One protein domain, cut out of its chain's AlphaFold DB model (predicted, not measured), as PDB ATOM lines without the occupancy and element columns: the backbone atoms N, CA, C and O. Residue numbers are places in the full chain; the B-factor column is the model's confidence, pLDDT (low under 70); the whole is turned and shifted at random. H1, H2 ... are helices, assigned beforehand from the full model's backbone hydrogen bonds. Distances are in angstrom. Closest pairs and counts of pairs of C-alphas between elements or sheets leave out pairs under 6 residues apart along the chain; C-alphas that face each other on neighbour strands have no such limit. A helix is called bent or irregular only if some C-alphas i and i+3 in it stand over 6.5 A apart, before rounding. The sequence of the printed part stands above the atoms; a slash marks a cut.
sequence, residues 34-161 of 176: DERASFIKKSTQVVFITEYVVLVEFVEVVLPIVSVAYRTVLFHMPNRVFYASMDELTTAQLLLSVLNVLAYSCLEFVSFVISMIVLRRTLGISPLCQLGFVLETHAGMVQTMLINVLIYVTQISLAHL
ATOM      1  N   ASP A  34      -4.675 114.960  52.944       77.69
ATOM      2  CA  ASP A  34      -4.985 114.900  51.513       77.69
ATOM      3  C   ASP A  34      -4.010 114.011  50.719       77.69
ATOM      4  O   ASP A  34      -4.426 113.250  49.842       77.69
ATOM      5  N   GLU A  35      -2.715 114.037  51.048       81.75
ATOM      6  CA  GLU A  35      -1.701 113.191  50.402       81.75
ATOM      7  C   GLU A  35      -1.889 111.720  50.769       81.75
ATOM      8  O   GLU A  35      -1.783 110.843  49.909       81.75
ATOM      9  N   ARG A  36      -2.254 111.440  52.025       80.31
ATOM     10  CA  ARG A  36      -2.563 110.082  52.497       80.31
ATOM     11  C   ARG A  36      -3.817 109.534  51.824       80.31
ATOM     12  O   ARG A  36      -3.808 108.397  51.356       80.31
ATOM     13  N   ALA A  37      -4.873 110.341  51.731       82.81
ATOM     14  CA  ALA A  37      -6.092 109.958  51.023       82.81
ATOM     15  C   ALA A  37      -5.815 109.678  49.535       82.81
ATOM     16  O   ALA A  37      -6.293 108.681  48.991       82.81
ATOM     17  N   SER A  38      -4.985 110.505  48.893       81.50
ATOM     18  CA  SER A  38      -4.546 110.308  47.508       81.50
ATOM     19  C   SER A  38      -3.715 109.030  47.337       81.50
ATOM     20  O   SER A  38      -3.957 108.257  46.409       81.50
ATOM     21  N   PHE A  39      -2.785 108.755  48.255       84.56
ATOM     22  CA  PHE A  39      -1.951 107.553  48.229       84.56
ATOM     23  C   PHE A  39      -2.775 106.276  48.405       84.56
ATOM     24  O   PHE A  39      -2.632 105.343  47.617       84.56
ATOM     25  N   ILE A  40      -3.687 106.254  49.382       85.38
ATOM     26  CA  ILE A  40      -4.592 105.122  49.612       85.38
ATOM     27  C   ILE A  40      -5.468 104.901  48.378       85.38
ATOM     28  O   ILE A  40      -5.541 103.784  47.878       85.38
ATOM     29  N   LYS A  41      -6.062 105.964  47.821       86.06
ATOM     30  CA  LYS A  41      -6.879 105.869  46.604       86.06
ATOM     31  C   LYS A  41      -6.096 105.268  45.435       86.06
ATOM     32  O   LYS A  41      -6.609 104.384  44.754       86.06
ATOM     33  N   LYS A  42      -4.857 105.720  45.211       83.94
ATOM     34  CA  LYS A  42      -3.991 105.185  44.150       83.94
ATOM     35  C   LYS A  42      -3.601 103.733  44.408       83.94
ATOM     36  O   LYS A  42      -3.677 102.925  43.492       83.94
ATOM     37  N   SER A  43      -3.222 103.393  45.637       82.94
ATOM     38  CA  SER A  43      -2.859 102.027  46.016       82.94
ATOM     39  C   SER A  43      -4.029 101.061  45.800       82.94
ATOM     40  O   SER A  43      -3.863 100.055  45.112       82.94
ATOM     41  N   THR A  44      -5.232 101.417  46.259       82.25
ATOM     42  CA  THR A  44      -6.453 100.635  46.021       82.25
ATOM     43  C   THR A  44      -6.747 100.476  44.531       82.25
ATOM     44  O   THR A  44      -7.080  99.382  44.085       82.25
ATOM     45  N   GLN A  45      -6.587 101.539  43.738       84.50
ATOM     46  CA  GLN A  45      -6.802 101.472  42.292       84.50
ATOM     47  C   GLN A  45      -5.834 100.493  41.613       84.50
ATOM     48  O   GLN A  45      -6.257  99.709  40.766       84.50
ATOM     49  N   VAL A  46      -4.552 100.513  41.983       84.19
ATOM     50  CA  VAL A  46      -3.559  99.582  41.428       84.19
ATOM     51  C   VAL A  46      -3.907  98.141  41.803       84.19
ATOM     52  O   VAL A  46      -3.869  97.275  40.933       84.19
ATOM     53  N   VAL A  47      -4.295  97.882  43.055       82.62
ATOM     54  CA  VAL A  47      -4.724  96.547  43.508       82.62
ATOM     55  C   VAL A  47      -5.935  96.056  42.712       82.62
ATOM     56  O   VAL A  47      -5.913  94.920  42.253       82.62
ATOM     57  N   PHE A  48      -6.929  96.914  42.469       81.44
ATOM     58  CA  PHE A  48      -8.123  96.568  41.690       81.44
ATOM     59  C   PHE A  48      -7.811  96.264  40.218       81.44
ATOM     60  O   PHE A  48      -8.277  95.270  39.669       81.44
ATOM     61  N   ILE A  49      -6.988  97.095  39.568       82.81
ATOM     62  CA  ILE A  49      -6.551  96.841  38.183       82.81
ATOM     63  C   ILE A  49      -5.793  95.520  38.116       82.81
ATOM     64  O   ILE A  49      -5.987  94.728  37.201       82.81
ATOM     65  N   THR A  50      -4.946  95.277  39.109       81.75
ATOM     66  CA  THR A  50      -4.157  94.057  39.189       81.75
ATOM     67  C   THR A  50      -5.046  92.829  39.364       81.75
ATOM     68  O   THR A  50      -4.877  91.847  38.652       81.75
ATOM     69  N   GLU A  51      -6.012  92.890  40.274       82.12
ATOM     70  CA  GLU A  51      -7.030  91.859  40.477       82.12
ATOM     71  C   GLU A  51      -7.771  91.536  39.174       82.12
ATOM     72  O   GLU A  51      -7.874  90.368  38.797       82.12
ATOM     73  N   TYR A  52      -8.216  92.568  38.455       81.56
ATOM     74  CA  TYR A  52      -8.895  92.409  37.174       81.56
ATOM     75  C   TYR A  52      -8.006  91.731  36.121       81.56
ATOM     76  O   TYR A  52      -8.446  90.786  35.472       81.56
ATOM     77  N   VAL A  53      -6.751  92.169  35.976       83.75
ATOM     78  CA  VAL A  53      -5.800  91.588  35.013       83.75
ATOM     79  C   VAL A  53      -5.564  90.105  35.295       83.75
ATOM     80  O   VAL A  53      -5.629  89.297  34.375       83.75
ATOM     81  N   VAL A  54      -5.363  89.714  36.558       82.31
ATOM     82  CA  VAL A  54      -5.147  88.296  36.896       82.31
ATOM     83  C   VAL A  54      -6.385  87.455  36.603       82.31
ATOM     84  O   VAL A  54      -6.255  86.316  36.159       82.31
ATOM     85  N   LEU A  55      -7.582  87.998  36.839       81.69
ATOM     86  CA  LEU A  55      -8.823  87.295  36.531       81.69
ATOM     87  C   LEU A  55      -8.992  87.073  35.021       81.69
ATOM     88  O   LEU A  55      -9.401  85.986  34.613       81.69
ATOM     89  N   VAL A  56      -8.667  88.077  34.202       82.38
ATOM     90  CA  VAL A  56      -8.702  87.972  32.735       82.38
ATOM     91  C   VAL A  56      -7.712  86.920  32.248       82.38
ATOM     92  O   VAL A  56      -8.120  85.990  31.560       82.38
ATOM     93  N   GLU A  57      -6.456  86.994  32.683       84.19
ATOM     94  CA  GLU A  57      -5.421  86.039  32.267       84.19
ATOM     95  C   GLU A  57      -5.760  84.606  32.722       84.19
ATOM     96  O   GLU A  57      -5.505  83.630  32.018       84.19
ATOM     97  N   PHE A  58      -6.403  84.451  33.886       83.00
ATOM     98  CA  PHE A  58      -6.932  83.159  34.322       83.00
ATOM     99  C   PHE A  58      -7.997  82.620  33.355       83.00
ATOM    100  O   PHE A  58      -7.956  81.444  32.985       83.00
ATOM    101  N   VAL A  59      -8.944  83.458  32.923       80.81
ATOM    102  CA  VAL A  59      -9.980  83.064  31.956       80.81
ATOM    103  C   VAL A  59      -9.365  82.722  30.597       80.81
ATOM    104  O   VAL A  59      -9.774  81.729  29.996       80.81
ATOM    105  N   GLU A  60      -8.365  83.474  30.138       82.75
ATOM    106  CA  GLU A  60      -7.654  83.226  28.874       82.75
ATOM    107  C   GLU A  60      -6.925  81.880  28.860       82.75
ATOM    108  O   GLU A  60      -6.933  81.193  27.841       82.75
ATOM    109  N   VAL A  61      -6.392  81.428  29.999       83.12
ATOM    110  CA  VAL A  61      -5.802  80.084  30.126       83.12
ATOM    111  C   VAL A  61      -6.874  78.988  30.200       83.12
ATOM    112  O   VAL A  61      -6.704  77.908  29.630       83.12
ATOM    113  N   VAL A  62      -7.998  79.232  30.883       81.19
ATOM    114  CA  VAL A  62      -9.078  78.238  31.056       81.19
ATOM    115  C   VAL A  62      -9.878  78.022  29.764       81.19
ATOM    116  O   VAL A  62     -10.264  76.890  29.458       81.19
ATOM    117  N   LEU A  63     -10.107  79.079  28.987       82.19
ATOM    118  CA  LEU A  63     -10.876  79.075  27.739       82.19
ATOM    119  C   LEU A  63     -10.457  77.988  26.729       82.19
ATOM    120  O   LEU A  63     -11.312  77.190  26.314       82.19
ATOM    121  N   PRO A  64      -9.183  77.907  26.305       81.38
ATOM    122  CA  PRO A  64      -8.757  76.928  25.318       81.38
ATOM    123  C   PRO A  64      -8.754  75.502  25.887       81.38
ATOM    124  O   PRO A  64      -9.094  74.566  25.162       81.38
ATOM    125  N   ILE A  65      -8.495  75.323  27.189       81.69
ATOM    126  CA  ILE A  65      -8.589  74.019  27.870       81.69
ATOM    127  C   ILE A  65     -10.026  73.491  27.809       81.69
ATOM    128  O   ILE A  65     -10.259  72.353  27.388       81.69
ATOM    129  N   VAL A  66     -11.001  74.326  28.178       82.69
ATOM    130  CA  VAL A  66     -12.430  73.985  28.110       82.69
ATOM    131  C   VAL A  66     -12.847  73.697  26.670       82.69
ATOM    132  O   VAL A  66     -13.583  72.744  26.425       82.69
ATOM    133  N   SER A  67     -12.333  74.462  25.706       77.81
ATOM    134  CA  SER A  67     -12.634  74.277  24.283       77.81
ATOM    135  C   SER A  67     -12.127  72.937  23.740       77.81
ATOM    136  O   SER A  67     -12.851  72.261  23.006       77.81
ATOM    137  N   VAL A  68     -10.914  72.516  24.112       81.12
ATOM    138  CA  VAL A  68     -10.378  71.192  23.750       81.12
ATOM    139  C   VAL A  68     -11.192  70.087  24.415       81.12
ATOM    140  O   VAL A  68     -11.635  69.173  23.723       81.12
ATOM    141  N   ALA A  69     -11.461  70.194  25.719       82.69
ATOM    142  CA  ALA A  69     -12.253  69.207  26.450       82.69
ATOM    143  C   ALA A  69     -13.660  69.043  25.852       82.69
ATOM    144  O   ALA A  69     -14.101  67.922  25.601       82.69
ATOM    145  N   TYR A  70     -14.334  70.156  25.550       78.62
ATOM    146  CA  TYR A  70     -15.635  70.171  24.883       78.62
ATOM    147  C   TYR A  70     -15.586  69.456  23.529       78.62
ATOM    148  O   TYR A  70     -16.403  68.573  23.277       78.62
ATOM    149  N   ARG A  71     -14.600  69.776  22.680       74.12
ATOM    150  CA  ARG A  71     -14.428  69.134  21.367       74.12
ATOM    151  C   ARG A  71     -14.176  67.633  21.485       74.12
ATOM    152  O   ARG A  71     -14.750  66.867  20.718       74.12
ATOM    153  N   THR A  72     -13.369  67.199  22.453       77.06
ATOM    154  CA  THR A  72     -13.112  65.774  22.708       77.06
ATOM    155  C   THR A  72     -14.376  65.049  23.160       77.06
ATOM    156  O   THR A  72     -14.714  64.008  22.602       77.06
ATOM    157  N   VAL A  73     -15.114  65.600  24.129       80.56
ATOM    158  CA  VAL A  73     -16.378  65.010  24.604       80.56
ATOM    159  C   VAL A  73     -17.400  64.939  23.471       80.56
ATOM    160  O   VAL A  73     -18.048  63.907  23.288       80.56
ATOM    161  N   LEU A  74     -17.506  66.001  22.671       75.94
ATOM    162  CA  LEU A  74     -18.423  66.068  21.541       75.94
ATOM    163  C   LEU A  74     -18.088  65.032  20.461       75.94
ATOM    164  O   LEU A  74     -18.999  64.412  19.915       75.94
ATOM    165  N   PHE A  75     -16.801  64.792  20.194       71.75
ATOM    166  CA  PHE A  75     -16.350  63.776  19.238       71.75
ATOM    167  C   PHE A  75     -16.780  62.356  19.634       71.75
ATOM    168  O   PHE A  75     -17.116  61.542  18.775       71.75
ATOM    169  N   HIS A  76     -16.814  62.061  20.936       73.88
ATOM    170  CA  HIS A  76     -17.264  60.766  21.446       73.88
ATOM    171  C   HIS A  76     -18.792  60.626  21.530       73.88
ATOM    172  O   HIS A  76     -19.284  59.516  21.738       73.88
ATOM    173  N   MET A  77     -19.560  61.709  21.364       74.25
ATOM    174  CA  MET A  77     -21.018  61.649  21.420       74.25
ATOM    175  C   MET A  77     -21.656  61.301  20.063       74.25
ATOM    176  O   MET A  77     -21.249  61.815  19.018       74.25
ATOM    177  N   PRO A  78     -22.746  60.507  20.056       66.19
ATOM    178  CA  PRO A  78     -23.494  60.195  18.834       66.19
ATOM    179  C   PRO A  78     -24.195  61.427  18.240       66.19
ATOM    180  O   PRO A  78     -24.541  61.434  17.063       66.19
ATOM    181  N   ASN A  79     -24.349  62.494  19.032       67.62
ATOM    182  CA  ASN A  79     -24.983  63.752  18.638       67.62
ATOM    183  C   ASN A  79     -24.101  64.641  17.733       67.62
ATOM    184  O   ASN A  79     -24.491  65.764  17.418       67.62
ATOM    185  N   ARG A  80     -22.918  64.161  17.307       65.50
ATOM    186  CA  ARG A  80     -21.970  64.905  16.453       65.50
ATOM    187  C   ARG A  80     -22.571  65.384  15.126       65.50
ATOM    188  O   ARG A  80     -22.134  66.395  14.598       65.50
ATOM    189  N   VAL A  81     -23.583  64.674  14.624       62.22
ATOM    190  CA  VAL A  81     -24.236  64.916  13.323       62.22
ATOM    191  C   VAL A  81     -24.937  66.282  13.268       62.22
ATOM    192  O   VAL A  81     -25.136  66.839  12.197       62.22
ATOM    193  N   PHE A  82     -25.268  66.873  14.421       60.16
ATOM    194  CA  PHE A  82     -25.890  68.202  14.496       60.16
ATOM    195  C   PHE A  82     -24.880  69.364  14.509       60.16
ATOM    196  O   PHE A  82     -25.274  70.530  14.558       60.16
ATOM    197  N   TYR A  83     -23.579  69.065  14.467       60.91
ATOM    198  CA  TYR A  83     -22.505  70.051  14.496       60.91
ATOM    199  C   TYR A  83     -21.794  70.061  13.141       60.91
ATOM    200  O   TYR A  83     -20.974  69.195  12.858       60.91
ATOM    201  N   ALA A  84     -22.077  71.075  12.317       55.09
ATOM    202  CA  ALA A  84     -21.494  71.243  10.980       55.09
ATOM    203  C   ALA A  84     -19.957  71.274  11.005       55.09
ATOM    204  O   ALA A  84     -19.305  70.788  10.089       55.09
ATOM    205  N   SER A  85     -19.361  71.770  12.095       54.31
ATOM    206  CA  SER A  85     -17.910  71.744  12.292       54.31
ATOM    207  C   SER A  85     -17.335  70.337  12.491       54.31
ATOM    208  O   SER A  85     -16.125  70.195  12.409       54.31
ATOM    209  N   MET A  86     -18.153  69.321  12.785       52.06
ATOM    210  CA  MET A  86     -17.737  67.943  13.094       52.06
ATOM    211  C   MET A  86     -18.152  66.921  12.023       52.06
ATOM    212  O   MET A  86     -17.690  65.783  12.084       52.06
ATOM    213  N   ASP A  87     -18.997  67.300  11.060       47.09
ATOM    214  CA  ASP A  87     -19.500  66.387  10.022       47.09
ATOM    215  C   ASP A  87     -18.427  66.052   8.961       47.09
ATOM    216  O   ASP A  87     -18.379  64.935   8.450       47.09
ATOM    217  N   GLU A  88     -17.480  66.969   8.716       53.47
ATOM    218  CA  GLU A  88     -16.376  66.792   7.749       53.47
ATOM    219  C   GLU A  88     -14.988  66.562   8.392       53.47
ATOM    220  O   GLU A  88     -14.006  66.301   7.690       53.47
ATOM    221  N   LEU A  89     -14.858  66.649   9.724       59.59
ATOM    222  CA  LEU A  89     -13.549  66.584  10.389       59.59
ATOM    223  C   LEU A  89     -13.012  65.149  10.474       59.59
ATOM    224  O   LEU A  89     -13.471  64.318  11.258       59.59
ATOM    225  N   THR A  90     -11.944  64.883   9.723       68.94
ATOM    226  CA  THR A  90     -11.151  63.653   9.872       68.94
ATOM    227  C   THR A  90     -10.382  63.669  11.203       68.94
ATOM    228  O   THR A  90      -9.909  64.720  11.641       68.94
ATOM    229  N   THR A  91     -10.171  62.503  11.824       68.56
ATOM    230  CA  THR A  91      -9.414  62.340  13.089       68.56
ATOM    231  C   THR A  91      -8.045  63.029  13.082       68.56
ATOM    232  O   THR A  91      -7.645  63.629  14.078       68.56
ATOM    233  N   ALA A  92      -7.342  63.001  11.947       72.62
ATOM    234  CA  ALA A  92      -6.060  63.679  11.769       72.62
ATOM    235  C   ALA A  92      -6.176  65.214  11.838       72.62
ATOM    236  O   ALA A  92      -5.340  65.870  12.455       72.62
ATOM    237  N   GLN A  93      -7.225  65.797  11.251       73.44
ATOM    238  CA  GLN A  93      -7.461  67.243  11.306       73.44
ATOM    239  C   GLN A  93      -7.897  67.696  12.700       73.44
ATOM    240  O   GLN A  93      -7.482  68.761  13.157       73.44
ATOM    241  N   LEU A  94      -8.664  66.863  13.410       72.75
ATOM    242  CA  LEU A  94      -9.012  67.111  14.807       72.75
ATOM    243  C   LEU A  94      -7.756  67.142  15.684       72.75
ATOM    244  O   LEU A  94      -7.579  68.090  16.443       72.75
ATOM    245  N   LEU A  95      -6.853  66.167  15.533       77.19
ATOM    246  CA  LEU A  95      -5.583  66.134  16.266       77.19
ATOM    247  C   LEU A  95      -4.710  67.360  15.987       77.19
ATOM    248  O   LEU A  95      -4.191  67.959  16.926       77.19
ATOM    249  N   LEU A  96      -4.579  67.770  14.723       81.88
ATOM    250  CA  LEU A  96      -3.829  68.977  14.362       81.88
ATOM    251  C   LEU A  96      -4.452  70.243  14.965       81.88
ATOM    252  O   LEU A  96      -3.735  71.099  15.480       81.88
ATOM    253  N   SER A  97      -5.782  70.351  14.953       78.88
ATOM    254  CA  SER A  97      -6.493  71.479  15.558       78.88
ATOM    255  C   SER A  97      -6.320  71.503  17.081       78.88
ATOM    256  O   SER A  97      -6.026  72.557  17.639       78.88
ATOM    257  N   VAL A  98      -6.416  70.347  17.746       80.75
ATOM    258  CA  VAL A  98      -6.167  70.209  19.189       80.75
ATOM    259  C   VAL A  98      -4.730  70.586  19.537       80.75
ATOM    260  O   VAL A  98      -4.528  71.340  20.481       80.75
ATOM    261  N   LEU A  99      -3.740  70.127  18.768       83.38
ATOM    262  CA  LEU A  99      -2.336  70.486  18.978       83.38
ATOM    263  C   LEU A  99      -2.090  71.986  18.815       83.38
ATOM    264  O   LEU A  99      -1.367  72.566  19.618       83.38
ATOM    265  N   ASN A 100      -2.709  72.623  17.822       85.81
ATOM    266  CA  ASN A 100      -2.584  74.063  17.625       85.81
ATOM    267  C   ASN A 100      -3.197  74.856  18.794       85.81
ATOM    268  O   ASN A 100      -2.580  75.779  19.317       85.81
ATOM    269  N   VAL A 101      -4.383  74.453  19.262       84.88
ATOM    270  CA  VAL A 101      -5.026  75.064  20.437       84.88
ATOM    271  C   VAL A 101      -4.227  74.794  21.715       84.88
ATOM    272  O   VAL A 101      -4.135  75.663  22.579       84.88
ATOM    273  N   LEU A 102      -3.600  73.624  21.838       84.25
ATOM    274  CA  LEU A 102      -2.719  73.304  22.958       84.25
ATOM    275  C   LEU A 102      -1.447  74.161  22.929       84.25
ATOM    276  O   LEU A 102      -1.052  74.687  23.964       84.25
ATOM    277  N   ALA A 103      -0.843  74.360  21.756       87.69
ATOM    278  CA  ALA A 103       0.295  75.259  21.586       87.69
ATOM    279  C   ALA A 103      -0.073  76.705  21.954       87.69
ATOM    280  O   ALA A 103       0.677  77.360  22.676       87.69
ATOM    281  N   TYR A 104      -1.254  77.169  21.536       84.94
ATOM    282  CA  TYR A 104      -1.807  78.456  21.960       84.94
ATOM    283  C   TYR A 104      -1.985  78.520  23.483       84.94
ATOM    284  O   TYR A 104      -1.504  79.448  24.119       84.94
ATOM    285  N   SER A 105      -2.565  77.480  24.092       84.25
ATOM    286  CA  SER A 105      -2.726  77.383  25.553       84.25
ATOM    287  C   SER A 105      -1.387  77.451  26.289       84.25
ATOM    288  O   SER A 105      -1.298  78.046  27.357       84.25
ATOM    289  N   CYS A 106      -0.329  76.849  25.735       88.19
ATOM    290  CA  CYS A 106       1.012  76.948  26.301       88.19
ATOM    291  C   CYS A 106       1.557  78.379  26.239       88.19
ATOM    292  O   CYS A 106       2.185  78.814  27.202       88.19
ATOM    293  N   LEU A 107       1.327  79.108  25.144       88.94
ATOM    294  CA  LEU A 107       1.724  80.515  25.035       88.94
ATOM    295  C   LEU A 107       0.965  81.386  26.038       88.94
ATOM    296  O   LEU A 107       1.597  82.173  26.739       88.94
ATOM    297  N   GLU A 108      -0.345  81.184  26.172       86.69
ATOM    298  CA  GLU A 108      -1.163  81.879  27.173       86.69
ATOM    299  C   GLU A 108      -0.706  81.557  28.596       86.69
ATOM    300  O   GLU A 108      -0.552  82.440  29.432       86.69
ATOM    301  N   PHE A 109      -0.374  80.294  28.877       87.06
ATOM    302  CA  PHE A 109       0.181  79.912  30.171       87.06
ATOM    303  C   PHE A 109       1.518  80.610  30.455       87.06
ATOM    304  O   PHE A 109       1.769  81.049  31.578       87.06
ATOM    305  N   VAL A 110       2.383  80.743  29.446       90.81
ATOM    306  CA  VAL A 110       3.630  81.508  29.574       90.81
ATOM    307  C   VAL A 110       3.336  82.990  29.822       90.81
ATOM    308  O   VAL A 110       3.976  83.571  30.700       90.81
ATOM    309  N   SER A 111       2.359  83.581  29.123       89.19
ATOM    310  CA  SER A 111       1.898  84.957  29.367       89.19
ATOM    311  C   SER A 111       1.440  85.136  30.813       89.19
ATOM    312  O   SER A 111       1.990  85.974  31.529       89.19
ATOM    313  N   PHE A 112       0.576  84.245  31.302       86.62
ATOM    314  CA  PHE A 112       0.106  84.238  32.685       86.62
ATOM    315  C   PHE A 112       1.268  84.174  33.686       86.62
ATOM    316  O   PHE A 112       1.318  84.945  34.646       86.62
ATOM    317  N   VAL A 113       2.253  83.294  33.464       88.62
ATOM    318  CA  VAL A 113       3.439  83.191  34.331       88.62
ATOM    319  C   VAL A 113       4.247  84.491  34.327       88.62
ATOM    320  O   VAL A 113       4.674  84.946  35.392       88.62
ATOM    321  N   ILE A 114       4.444  85.113  33.163       89.44
ATOM    322  CA  ILE A 114       5.138  86.401  33.048       89.44
ATOM    323  C   ILE A 114       4.358  87.491  33.793       89.44
ATOM    324  O   ILE A 114       4.950  88.181  34.628       89.44
ATOM    325  N   SER A 115       3.048  87.600  33.575       85.25
ATOM    326  CA  SER A 115       2.157  88.535  34.270       85.25
ATOM    327  C   SER A 115       2.235  88.355  35.788       85.25
ATOM    328  O   SER A 115       2.389  89.331  36.523       85.25
ATOM    329  N   MET A 116       2.281  87.117  36.282       83.69
ATOM    330  CA  MET A 116       2.446  86.808  37.708       83.69
ATOM    331  C   MET A 116       3.814  87.227  38.263       83.69
ATOM    332  O   MET A 116       3.903  87.721  39.393       83.69
ATOM    333  N   ILE A 117       4.889  87.068  37.488       86.62
ATOM    334  CA  ILE A 117       6.230  87.543  37.863       86.62
ATOM    335  C   ILE A 117       6.259  89.076  37.915       86.62
ATOM    336  O   ILE A 117       6.785  89.642  38.878       86.62
ATOM    337  N   VAL A 118       5.683  89.746  36.915       86.31
ATOM    338  CA  VAL A 118       5.581  91.212  36.853       86.31
ATOM    339  C   VAL A 118       4.790  91.736  38.048       86.31
ATOM    340  O   VAL A 118       5.262  92.627  38.747       86.31
ATOM    341  N   LEU A 119       3.648  91.128  38.363       82.75
ATOM    342  CA  LEU A 119       2.834  91.479  39.525       82.75
ATOM    343  C   LEU A 119       3.575  91.316  40.846       82.75
ATOM    344  O   LEU A 119       3.541  92.222  41.681       82.75
ATOM    345  N   ARG A 120       4.276  90.187  41.031       82.88
ATOM    346  CA  ARG A 120       5.118  89.976  42.218       82.88
ATOM    347  C   ARG A 120       6.142  91.087  42.374       82.88
ATOM    348  O   ARG A 120       6.389  91.525  43.492       82.88
ATOM    349  N   ARG A 121       6.750  91.523  41.269       82.62
ATOM    350  CA  ARG A 121       7.751  92.593  41.289       82.62
ATOM    351  C   ARG A 121       7.145  93.965  41.551       82.62
ATOM    352  O   ARG A 121       7.759  94.744  42.268       82.62
ATOM    353  N   THR A 122       5.963  94.246  41.012       78.81
ATOM    354  CA  THR A 122       5.311  95.556  41.143       78.81
ATOM    355  C   THR A 122       4.660  95.756  42.512       78.81
ATOM    356  O   THR A 122       4.738  96.849  43.063       78.81
ATOM    357  N   LEU A 123       4.034  94.720  43.080       74.38
ATOM    358  CA  LEU A 123       3.286  94.825  44.340       74.38
ATOM    359  C   LEU A 123       4.022  94.264  45.561       74.38
ATOM    360  O   LEU A 123       3.620  94.549  46.685       74.38
ATOM    361  N   GLY A 124       5.059  93.440  45.378       72.06
ATOM    362  CA  GLY A 124       5.802  92.813  46.481       72.06
ATOM    363  C   GLY A 124       5.019  91.754  47.277       72.06
ATOM    364  O   GLY A 124       5.577  91.132  48.179       72.06
ATOM    365  N   ILE A 125       3.747  91.516  46.939       72.75
ATOM    366  CA  ILE A 125       2.851  90.524  47.553       72.75
ATOM    367  C   ILE A 125       2.706  89.330  46.599       72.75
ATOM    368  O   ILE A 125       2.893  89.463  45.391       72.75
ATOM    369  N   SER A 126       2.396  88.138  47.121       77.75
ATOM    370  CA  SER A 126       2.144  86.956  46.288       77.75
ATOM    371  C   SER A 126       0.800  87.084  45.544       77.75
ATOM    372  O   SER A 126      -0.248  86.950  46.180       77.75
ATOM    373  N   PRO A 127       0.791  87.268  44.208       74.75
ATOM    374  CA  PRO A 127      -0.431  87.466  43.433       74.75
ATOM    375  C   PRO A 127      -1.302  86.210  43.383       74.75
ATOM    376  O   PRO A 127      -2.505  86.329  43.235       74.75
ATOM    377  N   LEU A 128      -0.738  85.012  43.604       72.94
ATOM    378  CA  LEU A 128      -1.517  83.775  43.770       72.94
ATOM    379  C   LEU A 128      -2.431  83.827  44.997       72.94
ATOM    380  O   LEU A 128      -3.546  83.319  44.963       72.94
ATOM    381  N   CYS A 129      -1.955  84.435  46.085       76.25
ATOM    382  CA  CYS A 129      -2.732  84.536  47.316       76.25
ATOM    383  C   CYS A 129      -3.849  85.570  47.155       76.25
ATOM    384  O   CYS A 129      -4.973  85.338  47.585       76.25
ATOM    385  N   GLN A 130      -3.544  86.679  46.474       77.06
ATOM    386  CA  GLN A 130      -4.530  87.689  46.108       77.06
ATOM    387  C   GLN A 130      -5.569  87.123  45.131       77.06
ATOM    388  O   GLN A 130      -6.757  87.311  45.341       77.06
ATOM    389  N   LEU A 131      -5.144  86.358  44.124       75.88
ATOM    390  CA  LEU A 131      -6.030  85.659  43.197       75.88
ATOM    391  C   LEU A 131      -6.964  84.690  43.924       75.88
ATOM    392  O   LEU A 131      -8.165  84.722  43.688       75.88
ATOM    393  N   GLY A 132      -6.430  83.854  44.819       78.12
ATOM    394  CA  GLY A 132      -7.236  82.933  45.624       78.12
ATOM    395  C   GLY A 132      -8.273  83.668  46.473       78.12
ATOM    396  O   GLY A 132      -9.445  83.304  46.459       78.12
ATOM    397  N   PHE A 133      -7.867  84.758  47.127       79.50
ATOM    398  CA  PHE A 133      -8.771  85.609  47.898       79.50
ATOM    399  C   PHE A 133      -9.867  86.245  47.031       79.50
ATOM    400  O   PHE A 133     -11.021  86.318  47.442       79.50
ATOM    401  N   VAL A 134      -9.532  86.687  45.821       75.44
ATOM    402  CA  VAL A 134     -10.487  87.281  44.874       75.44
ATOM    403  C   VAL A 134     -11.461  86.238  44.345       75.44
ATOM    404  O   VAL A 134     -12.661  86.499  44.296       75.44
ATOM    405  N   LEU A 135     -10.961  85.057  43.979       74.56
ATOM    406  CA  LEU A 135     -11.775  83.915  43.569       74.56
ATOM    407  C   LEU A 135     -12.767  83.523  44.667       74.56
ATOM    408  O   LEU A 135     -13.905  83.191  44.358       74.56
ATOM    409  N   GLU A 136     -12.353  83.596  45.931       82.06
ATOM    410  CA  GLU A 136     -13.210  83.332  47.086       82.06
ATOM    411  C   GLU A 136     -14.225  84.462  47.322       82.06
ATOM    412  O   GLU A 136     -15.420  84.210  47.470       82.06
ATOM    413  N   THR A 137     -13.776  85.718  47.283       81.12
ATOM    414  CA  THR A 137     -14.611  86.898  47.571       81.12
ATOM    415  C   THR A 137     -15.651  87.151  46.477       81.12
ATOM    416  O   THR A 137     -16.796  87.497  46.764       81.12
ATOM    417  N   HIS A 138     -15.275  86.945  45.214       76.94
ATOM    418  CA  HIS A 138     -16.103  87.197  44.034       76.94
ATOM    419  C   HIS A 138     -16.511  85.900  43.322       76.94
ATOM    420  O   HIS A 138     -16.782  85.908  42.119       76.94
ATOM    421  N   ALA A 139     -16.610  84.786  44.056       76.38
ATOM    422  CA  ALA A 139     -16.927  83.467  43.508       76.38
ATOM    423  C   ALA A 139     -18.169  83.468  42.599       76.38
ATOM    424  O   ALA A 139     -18.156  82.853  41.535       76.38
ATOM    425  N   GLY A 140     -19.219  84.218  42.956       83.94
ATOM    426  CA  GLY A 140     -20.431  84.332  42.135       83.94
ATOM    427  C   GLY A 140     -20.203  85.015  40.778       83.94
ATOM    428  O   GLY A 140     -20.775  84.605  39.766       83.94
ATOM    429  N   MET A 141     -19.326  86.022  40.725       78.94
ATOM    430  CA  MET A 141     -18.958  86.697  39.477       78.94
ATOM    431  C   MET A 141     -18.123  85.770  38.592       78.94
ATOM    432  O   MET A 141     -18.396  85.653  37.398       78.94
ATOM    433  N   VAL A 142     -17.164  85.055  39.186       78.25
ATOM    434  CA  VAL A 142     -16.339  84.068  38.474       78.25
ATOM    435  C   VAL A 142     -17.199  82.930  37.939       78.25
ATOM    436  O   VAL A 142     -17.083  82.565  36.773       78.25
ATOM    437  N   GLN A 143     -18.121  82.412  38.748       79.50
ATOM    438  CA  GLN A 143     -19.073  81.390  38.329       79.50
ATOM    439  C   GLN A 143     -19.917  81.867  37.142       79.50
ATOM    440  O   GLN A 143     -20.064  81.136  36.165       79.50
ATOM    441  N   THR A 144     -20.431  83.097  37.189       84.81
ATOM    442  CA  THR A 144     -21.215  83.674  36.086       84.81
ATOM    443  C   THR A 144     -20.373  83.822  34.819       84.81
ATOM    444  O   THR A 144     -20.836  83.466  33.739       84.81
ATOM    445  N   MET A 145     -19.122  84.273  34.940       80.38
ATOM    446  CA  MET A 145     -18.161  84.343  33.833       80.38
ATOM    447  C   MET A 145     -17.894  82.966  33.215       80.38
ATOM    448  O   MET A 145     -17.987  82.818  32.000       80.38
ATOM    449  N   LEU A 146     -17.629  81.944  34.035       79.44
ATOM    450  CA  LEU A 146     -17.381  80.576  33.567       79.44
ATOM    451  C   LEU A 146     -18.608  79.973  32.876       79.44
ATOM    452  O   LEU A 146     -18.480  79.366  31.814       79.44
ATOM    453  N   ILE A 147     -19.801  80.171  33.441       83.75
ATOM    454  CA  ILE A 147     -21.059  79.739  32.820       83.75
ATOM    455  C   ILE A 147     -21.273  80.475  31.496       83.75
ATOM    456  O   ILE A 147     -21.609  79.843  30.499       83.75
ATOM    457  N   ASN A 148     -21.034  81.786  31.455       82.62
ATOM    458  CA  ASN A 148     -21.166  82.582  30.238       82.62
ATOM    459  C   ASN A 148     -20.198  82.112  29.144       82.62
ATOM    460  O   ASN A 148     -20.598  81.963  27.995       82.62
ATOM    461  N   VAL A 149     -18.953  81.810  29.507       76.38
ATOM    462  CA  VAL A 149     -17.950  81.229  28.606       76.38
ATOM    463  C   VAL A 149     -18.393  79.861  28.078       76.38
ATOM    464  O   VAL A 149     -18.313  79.617  26.875       76.38
ATOM    465  N   LEU A 150     -18.906  78.981  28.941       77.31
ATOM    466  CA  LEU A 150     -19.422  77.670  28.533       77.31
ATOM    467  C   LEU A 150     -20.610  77.795  27.575       77.31
ATOM    468  O   LEU A 150     -20.660  77.108  26.553       77.31
ATOM    469  N   ILE A 151     -21.550  78.693  27.871       81.75
ATOM    470  CA  ILE A 151     -22.673  78.989  26.980       81.75
ATOM    471  C   ILE A 151     -22.129  79.520  25.651       81.75
ATOM    472  O   ILE A 151     -22.468  78.986  24.607       81.75
ATOM    473  N   TYR A 152     -21.224  80.493  25.661       78.06
ATOM    474  CA  TYR A 152     -20.672  81.068  24.435       78.06
ATOM    475  C   TYR A 152     -19.996  80.019  23.532       78.06
ATOM    476  O   TYR A 152     -20.319  79.925  22.348       78.06
ATOM    477  N   VAL A 153     -19.120  79.177  24.094       71.19
ATOM    478  CA  VAL A 153     -18.402  78.118  23.357       71.19
ATOM    479  C   VAL A 153     -19.358  77.066  22.787       71.19
ATOM    480  O   VAL A 153     -19.169  76.592  21.663       71.19
ATOM    481  N   THR A 154     -20.402  76.700  23.532       68.25
ATOM    482  CA  THR A 154     -21.400  75.729  23.058       68.25
ATOM    483  C   THR A 154     -22.301  76.329  21.982       68.25
ATOM    484  O   THR A 154     -22.470  75.720  20.930       68.25
ATOM    485  N   GLN A 155     -22.818  77.543  22.191       70.06
ATOM    486  CA  GLN A 155     -23.724  78.224  21.262       70.06
ATOM    487  C   GLN A 155     -23.055  78.513  19.912       70.06
ATOM    488  O   GLN A 155     -23.649  78.233  18.875       70.06
ATOM    489  N   ILE A 156     -21.806  78.993  19.891       66.44
ATOM    490  CA  ILE A 156     -21.113  79.298  18.626       66.44
ATOM    491  C   ILE A 156     -20.781  78.050  17.800       66.44
ATOM    492  O   ILE A 156     -20.568  78.138  16.596       66.44
ATOM    493  N   SER A 157     -20.746  76.878  18.441       59.88
ATOM    494  CA  SER A 157     -20.462  75.607  17.774       59.88
ATOM    495  C   SER A 157     -21.697  74.992  17.100       59.88
ATOM    496  O   SER A 157     -21.553  74.076  16.290       59.88
ATOM    497  N   LEU A 158     -22.913  75.439  17.435       58.69
ATOM    498  CA  LEU A 158     -24.153  74.876  16.895       58.69
ATOM    499  C   LEU A 158     -24.397  75.359  15.459       58.69
ATOM    500  O   LEU A 158     -24.552  76.551  15.203       58.69
ATOM    501  N   ALA A 159     -24.564  74.412  14.533       54.94
ATOM    502  CA  ALA A 159     -24.881  74.709  13.134       54.94
ATOM    503  C   ALA A 159     -26.199  75.492  12.970       54.94
ATOM    504  O   ALA A 159     -26.316  76.354  12.106       54.94
ATOM    505  N   HIS A 160     -27.182  75.224  13.834       55.59
ATOM    506  CA  HIS A 160     -28.511  75.842  13.779       55.59
ATOM    507  C   HIS A 160     -28.530  77.316  14.240       55.59
ATOM    508  O   HIS A 160     -29.509  78.021  14.010       55.59
ATOM    509  N   LEU A 161     -27.460  77.805  14.876       55.25
ATOM    510  CA  LEU A 161     -27.294  79.228  15.206       55.25
ATOM    511  C   LEU A 161     -26.680  80.038  14.050       55.25
ATOM    512  O   LEU A 161     -26.440  81.230  14.204       55.25
TER     513      LEU A 161
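AT A GLANCE: This is residues 34 to 161 of the 176 residues of an uncharacterized protein of Phytophthora fragariae (UniProt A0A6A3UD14). Two long helices, H1 and H4, run side by side in opposite ways and make a rod, with H6 slanting along the far side of H1 and short H5 crossing H1 between H4 and H6. Small H2 and H3 sit at the turn from H1 to H4, and residues 34 to 42 of H1 stick out at the other end. The 128 printed residues have six named helices, H1 to H6 in order, and no named strand: all helix. The whole is loose, with a radius of gyration of the C-alphas of 19.4 A and spans of 65 by 26 by 20 A.

IN THESE COORDINATES: Find C-alpha 34 at (-4.985, 114.900, 51.513); from there H1 runs 63.1 A to residue 76. H2 holds residues 78 to 82 and is irregular, with C-alphas 78 and 81 7.3 A apart; H3 holds 84 to 87. H4, residues 91 to 123, covers 46.8 A, and H5, residues 127 to 137, 14.8 A. H6, residues 139 to 157, runs 27.1 A to C-alpha 157 at (-20.462, 75.607, 17.774).

HOW THE PARTS SIT: Begin at the hub, H1. Its residues 50 to 68 touch H4 at a shallow tilt of 15 degrees, opposite ways; the closest C-alphas, of Val 61 and Glu 108, are 5.8 A apart. H5 touches H1 about perpendicular, at 81 degrees, with C-alphas 51 and 131 closest at 6.8 A. Residues 146 to 153 of H6 touch H1 at a steep tilt of 39 degrees, C-alphas 67 and 153 being closest at 7.0 A. H4 and H6 are apart. H2 and H3 only just touch, only at the corner, with 3 pairs of C-alphas within 8 A; the closest, of Val 81 and Asp 87, are 6.0 A apart. Every O i to N i+4 pair is within hydrogen-bond range in H4 and H5, against 37 of 39 in H1, 14 of 15 in H6 and 0 of 1 in H2, which has 1 of 2 O i to N i+3 pairs within range; H3 is too short for an O i to N i+4 pair.

THE WHOLE: The C-alphas farthest apart, of Asp 34 and Pro 78, are 66.4 A apart. The printed part has no cut, and its links are tight. Look for pLDDT under 70 at residues 78 to 91, 154 and 156 to 161.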